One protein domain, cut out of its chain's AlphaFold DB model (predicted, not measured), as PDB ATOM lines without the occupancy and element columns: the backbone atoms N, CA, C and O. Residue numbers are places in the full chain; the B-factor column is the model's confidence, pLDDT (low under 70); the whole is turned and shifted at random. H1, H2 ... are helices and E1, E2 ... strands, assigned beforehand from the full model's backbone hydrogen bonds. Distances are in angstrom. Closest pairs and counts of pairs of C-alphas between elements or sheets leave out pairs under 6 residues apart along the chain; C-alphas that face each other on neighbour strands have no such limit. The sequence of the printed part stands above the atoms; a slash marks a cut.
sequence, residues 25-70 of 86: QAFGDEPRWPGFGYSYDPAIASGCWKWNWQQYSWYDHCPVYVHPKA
ATOM      1  N   GLN A  25     215.228 132.122 288.997       68.06
ATOM      2  CA  GLN A  25     215.380 132.778 290.283       68.06
ATOM      3  C   GLN A  25     214.863 134.205 290.139       68.06
ATOM      4  O   GLN A  25     215.252 134.924 289.209       68.06
ATOM      5  N   ALA A  26     213.922 134.582 290.999       69.69
ATOM      6  CA  ALA A  26     213.257 135.858 290.865       69.69
ATOM      7  C   ALA A  26     214.209 136.981 291.277       69.69
ATOM      8  O   ALA A  26     215.124 136.817 292.086       69.69
ATOM      9  N   PHE A  27     213.988 138.156 290.696       77.25
ATOM     10  CA  PHE A  27     214.722 139.343 291.092       77.25
ATOM     11  C   PHE A  27     214.480 139.647 292.578       77.25
ATOM     12  O   PHE A  27     213.335 139.814 293.004       77.25
ATOM     13  N   GLY A  28     215.560 139.766 293.351       73.94
ATOM     14  CA  GLY A  28     215.511 139.996 294.792       73.94
ATOM     15  C   GLY A  28     215.568 138.739 295.658       73.94
ATOM     16  O   GLY A  28     215.701 138.894 296.869       73.94
ATOM     17  N   ASP A  29     215.528 137.533 295.081       74.50
ATOM     18  CA  ASP A  29     215.809 136.312 295.839       74.50
ATOM     19  C   ASP A  29     217.286 136.287 296.234       74.50
ATOM     20  O   ASP A  29     218.172 136.295 295.374       74.50
ATOM     21  N   GLU A  30     217.552 136.248 297.537       72.62
ATOM     22  CA  GLU A  30     218.912 136.285 298.061       72.62
ATOM     23  C   GLU A  30     219.689 134.998 297.712       72.62
ATOM     24  O   GLU A  30     219.165 133.882 297.861       72.62
ATOM     25  N   PRO A  31     220.951 135.107 297.254       71.38
ATOM     26  CA  PRO A  31     221.784 133.952 296.969       71.38
ATOM     27  C   PRO A  31     222.133 133.209 298.256       71.38
ATOM     28  O   PRO A  31     222.902 133.671 299.095       71.38
ATOM     29  N   ARG A  32     221.605 131.991 298.391       63.78
ATOM     30  CA  ARG A  32     221.889 131.092 299.515       63.78
ATOM     31  C   ARG A  32     223.208 130.341 299.289       63.78
ATOM     32  O   ARG A  32     223.225 129.115 299.207       63.78
ATOM     33  N   TRP A  33     224.310 131.067 299.110       64.38
ATOM     34  CA  TRP A  33     225.627 130.459 298.908       64.38
ATOM     35  C   TRP A  33     226.288 130.114 300.249       64.38
ATOM     36  O   TRP A  33     226.467 130.998 301.089       64.38
ATOM     37  N   PRO A  34     226.674 128.845 300.478       47.38
ATOM     38  CA  PRO A  34     227.338 128.441 301.709       47.38
ATOM     39  C   PRO A  34     228.753 129.037 301.732       47.38
ATOM     40  O   PRO A  34     229.638 128.574 301.022       47.38
ATOM     41  N   GLY A  35     228.952 130.095 302.521       53.50
ATOM     42  CA  GLY A  35     230.263 130.724 302.740       53.50
ATOM     43  C   GLY A  35     230.320 132.227 302.470       53.50
ATOM     44  O   GLY A  35     231.226 132.887 302.968       53.50
ATOM     45  N   PHE A  36     229.339 132.793 301.762       54.59
ATOM     46  CA  PHE A  36     229.224 134.243 301.609       54.59
ATOM     47  C   PHE A  36     228.262 134.782 302.662       54.59
ATOM     48  O   PHE A  36     227.047 134.813 302.480       54.59
ATOM     49  N   GLY A  37     228.820 135.175 303.804       53.53
ATOM     50  CA  GLY A  37     228.103 135.946 304.811       53.53
ATOM     51  C   GLY A  37     227.797 137.345 304.281       53.53
ATOM     52  O   GLY A  37     228.474 138.298 304.649       53.53
ATOM     53  N   TYR A  38     226.765 137.486 303.445       57.66
ATOM     54  CA  TYR A  38     226.204 138.798 303.087       57.66
ATOM     55  C   TYR A  38     225.552 139.504 304.296       57.66
ATOM     56  O   TYR A  38     225.181 140.670 304.210       57.66
ATOM     57  N   SER A  39     225.494 138.829 305.453       53.03
ATOM     58  CA  SER A  39     224.886 139.242 306.726       53.03
ATOM     59  C   SER A  39     225.400 140.530 307.384       53.03
ATOM     60  O   SER A  39     225.020 140.775 308.526       53.03
ATOM     61  N   TYR A  40     226.243 141.347 306.751       54.19
ATOM     62  CA  TYR A  40     226.785 142.540 307.416       54.19
ATOM     63  C   TYR A  40     226.705 143.851 306.645       54.19
ATOM     64  O   TYR A  40     227.054 144.880 307.222       54.19
ATOM     65  N   ASP A  41     226.217 143.862 305.401       63.66
ATOM     66  CA  ASP A  41     225.927 145.145 304.768       63.66
ATOM     67  C   ASP A  41     224.551 145.653 305.246       63.66
ATOM     68  O   ASP A  41     223.530 144.995 305.002       63.66
ATOM     69  N   PRO A  42     224.485 146.800 305.947       61.00
ATOM     70  CA  PRO A  42     223.226 147.335 306.449       61.00
ATOM     71  C   PRO A  42     222.234 147.659 305.324       61.00
ATOM     72  O   PRO A  42     221.033 147.672 305.591       61.00
ATOM     73  N   ALA A  43     222.691 147.888 304.087       61.09
ATOM     74  CA  ALA A  43     221.825 148.122 302.932       61.09
ATOM     75  C   ALA A  43     221.182 146.831 302.389       61.09
ATOM     76  O   ALA A  43     220.077 146.877 301.843       61.09
ATOM     77  N   ILE A  44     221.829 145.677 302.574       66.69
ATOM     78  CA  ILE A  44     221.231 144.361 302.291       66.69
ATOM     79  C   ILE A  44     220.222 144.023 303.397       66.69
ATOM     80  O   ILE A  44     219.076 143.682 303.111       66.69
ATOM     81  N   ALA A  45     220.603 144.218 304.665       64.75
ATOM     82  CA  ALA A  45     219.741 143.943 305.818       64.75
ATOM     83  C   ALA A  45     218.500 144.856 305.896       64.75
ATOM     84  O   ALA A  45     217.453 144.434 306.388       64.75
ATOM     85  N   SER A  46     218.589 146.095 305.403       69.75
ATOM     86  CA  SER A  46     217.448 147.017 305.310       69.75
ATOM     87  C   SER A  46     216.484 146.687 304.164       69.75
ATOM     88  O   SER A  46     215.423 147.306 304.066       69.75
ATOM     89  N   GLY A  47     216.829 145.725 303.298       74.75
ATOM     90  CA  GLY A  47     216.052 145.365 302.111       74.75
ATOM     91  C   GLY A  47     216.160 146.374 300.964       74.75
ATOM     92  O   GLY A  47     215.397 146.278 300.000       74.75
ATOM     93  N   CYS A  48     217.083 147.341 301.053       79.75
ATOM     94  CA  CYS A  48     217.332 148.298 299.979       79.75
ATOM     95  C   CYS A  48     217.991 147.636 298.779       79.75
ATOM     96  O   CYS A  48     217.622 147.912 297.638       79.75
ATOM     97  N   TRP A  49     218.952 146.754 299.029       82.50
ATOM     98  CA  TRP A  49     219.638 146.049 297.964       82.50
ATOM     99  C   TRP A  49     218.917 144.756 297.608       82.50
ATOM    100  O   TRP A  49     218.536 143.972 298.474       82.50
ATOM    101  N   LYS A  50     218.743 144.525 296.308       83.25
ATOM    102  CA  LYS A  50     218.152 143.304 295.758       83.25
ATOM    103  C   LYS A  50     219.136 142.612 294.834       83.25
ATOM    104  O   LYS A  50     219.818 143.258 294.039       83.25
ATOM    105  N   TRP A  51     219.202 141.292 294.945       84.44
ATOM    106  CA  TRP A  51     220.085 140.485 294.122       84.44
ATOM    107  C   TRP A  51     219.511 140.284 292.719       84.44
ATOM    108  O   TRP A  51     218.339 139.931 292.546       84.44
ATOM    109  N   ASN A  52     220.351 140.489 291.709       85.00
ATOM    110  CA  ASN A  52     220.029 140.224 290.319       85.00
ATOM    111  C   ASN A  52     220.710 138.941 289.843       85.00
ATOM    112  O   ASN A  52     221.910 138.925 289.577       85.00
ATOM    113  N   TRP A  53     219.921 137.893 289.629       80.12
ATOM    114  CA  TRP A  53     220.412 136.627 289.086       80.12
ATOM    115  C   TRP A  53     220.848 136.691 287.618       80.12
ATOM    116  O   TRP A  53     221.610 135.838 287.180       80.12
ATOM    117  N   GLN A  54     220.410 137.696 286.851       82.75
ATOM    118  CA  GLN A  54     220.822 137.862 285.451       82.75
ATOM    119  C   GLN A  54     222.217 138.481 285.331       82.75
ATOM    120  O   GLN A  54     222.960 138.142 284.416       82.75
ATOM    121  N   GLN A  55     222.565 139.401 286.236       84.56
ATOM    122  CA  GLN A  55     223.837 140.139 286.210       84.56
ATOM    123  C   GLN A  55     224.807 139.694 287.316       84.56
ATOM    124  O   GLN A  55     225.942 140.159 287.345       84.56
ATOM    125  N   TYR A  56     224.380 138.775 288.193       82.25
ATOM    126  CA  TYR A  56     225.137 138.292 289.353       82.25
ATOM    127  C   TYR A  56     225.675 139.436 290.231       82.25
ATOM    128  O   TYR A  56     226.835 139.445 290.641       82.25
ATOM    129  N   SER A  57     224.818 140.420 290.515       83.38
ATOM    130  CA  SER A  57     225.174 141.626 291.271       83.38
ATOM    131  C   SER A  57     224.002 142.169 292.097       83.38
ATOM    132  O   SER A  57     222.831 141.904 291.814       83.38
ATOM    133  N   TRP A  58     224.325 142.932 293.144       82.38
ATOM    134  CA  TRP A  58     223.357 143.650 293.979       82.38
ATOM    135  C   TRP A  58     222.986 145.000 293.351       82.38
ATOM    136  O   TRP A  58     223.864 145.715 292.868       82.38
ATOM    137  N   TYR A  59     221.704 145.366 293.398       84.44
ATOM    138  CA  TYR A  59     221.196 146.669 292.952       84.44
ATOM    139  C   TYR A  59     220.446 147.376 294.066       84.44
ATOM    140  O   TYR A  59     219.672 146.745 294.782       84.44
ATOM    141  N   ASP A  60     220.623 148.692 294.155       86.06
ATOM    142  CA  ASP A  60     219.836 149.531 295.050       86.06
ATOM    143  C   ASP A  60     218.435 149.773 294.473       86.06
ATOM    144  O   ASP A  60     218.270 150.274 293.360       86.06
ATOM    145  N   HIS A  61     217.427 149.388 295.245       82.31
ATOM    146  CA  HIS A  61     216.011 149.581 294.955       82.31
ATOM    147  C   HIS A  61     215.323 150.482 295.977       82.31
ATOM    148  O   HIS A  61     214.105 150.684 295.888       82.31
ATOM    149  N   CYS A  62     216.064 151.031 296.938       80.62
ATOM    150  CA  CYS A  62     215.492 151.986 297.861       80.62
ATOM    151  C   CYS A  62     215.199 153.312 297.150       80.62
ATOM    152  O   CYS A  62     215.993 153.795 296.339       80.62
ATOM    153  N   PRO A  63     214.046 153.934 297.439       73.12
ATOM    154  CA  PRO A  63     213.738 155.238 296.889       73.12
ATOM    155  C   PRO A  63     214.703 156.278 297.474       73.12
ATOM    156  O   PRO A  63     214.590 156.678 298.634       73.12
ATOM    157  N   VAL A  64     215.646 156.742 296.656       72.44
ATOM    158  CA  VAL A  64     216.492 157.891 296.985       72.44
ATOM    159  C   VAL A  64     215.682 159.157 296.728       72.44
ATOM    160  O   VAL A  64     215.531 159.621 295.597       72.44
ATOM    161  N   TYR A  65     215.107 159.715 297.788       67.56
ATOM    162  CA  TYR A  65     214.365 160.964 297.685       67.56
ATOM    163  C   TYR A  65     215.341 162.137 297.548       67.56
ATOM    164  O   TYR A  65     215.934 162.572 298.529       67.56
ATOM    165  N   VAL A  66     215.476 162.680 296.334       70.12
ATOM    166  CA  VAL A  66     216.270 163.898 296.058       70.12
ATOM    167  C   VAL A  66     215.691 165.120 296.790       70.12
ATOM    168  O   VAL A  66     216.420 166.001 297.233       70.12
ATOM    169  N   HIS A  67     214.368 165.135 296.983       66.44
ATOM    170  CA  HIS A  67     213.649 166.130 297.778       66.44
ATOM    171  C   HIS A  67     212.709 165.428 298.765       66.44
ATOM    172  O   HIS A  67     211.518 165.261 298.477       66.44
ATOM    173  N   PRO A  68     213.220 164.963 299.918       67.81
ATOM    174  CA  PRO A  68     212.390 164.314 300.920       67.81
ATOM    175  C   PRO A  68     211.344 165.309 301.419       67.81
ATOM    176  O   PRO A  68     211.648 166.449 301.778       67.81
ATOM    177  N   LYS A  69     210.080 164.888 301.420       69.62
ATOM    178  CA  LYS A  69     208.999 165.734 301.927       69.62
ATOM    179  C   LYS A  69     209.177 165.910 303.433       69.62
ATOM    180  O   LYS A  69     209.582 164.982 304.125       69.62
ATOM    181  N   ALA A  70     208.823 167.084 303.953       68.81
ATOM    182  CA  ALA A  70     209.056 167.445 305.355       68.81
ATOM    183  C   ALA A  70     208.472 166.441 306.374       68.81
ATOM    184  O   ALA A  70     209.021 166.292 307.460       68.81
TER     185      ALA A  70
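Overview. This is residues 25 to 70 of the 86 residues of an uncharacterized protein of Afipia massiliensis (UniProt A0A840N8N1). Little regular structure is here: a small hairpin of two strands, E1 and E2, a wide loop of unnamed chain before the one-turn helix H1, and a tail, residues 64 to 70, that sticks out. The printed part has 46 residues, with H1, E1 and E2 in that order, the sheet antiparallel. The class is mixed, with only 12 residues in named elements. The whole is loose, radius of gyration of the C-alphas 12.7 A, and flat, spanning 43 by 23 by 12 A.

Along the chain. Start at C-alpha 25, (215.380, 132.778, 290.283); residues 25 to 41 hold no named element. Find H1, residues 42 to 45, from (223.226, 147.335, 306.449). E1 is residues 49 to 52, 9.6 A long; E2, residues 57 to 60, 10.3 A long, ends at (219.836, 149.531, 295.050).

Arrangement. In the hairpin, look at N 50 and O 59, 2.8 A apart, within hydrogen-bond range. The closest C-alphas of H1 and E1, Ala 43 and Trp 49, are 5.8 A apart. H1 and E2 are only just apart, closest 8.3 A. H1 is too short for an O i to N i+4 pair, and its one O i to N i+3 pair is out of range.

Size, cuts and confidence. The C-alphas of Pro 34 and Ala 70, the two farthest apart, are 43.2 A apart. The printed part has no cut, and both links are tight. Look for pLDDT under 70 in 22 residues, among them 32 to 46.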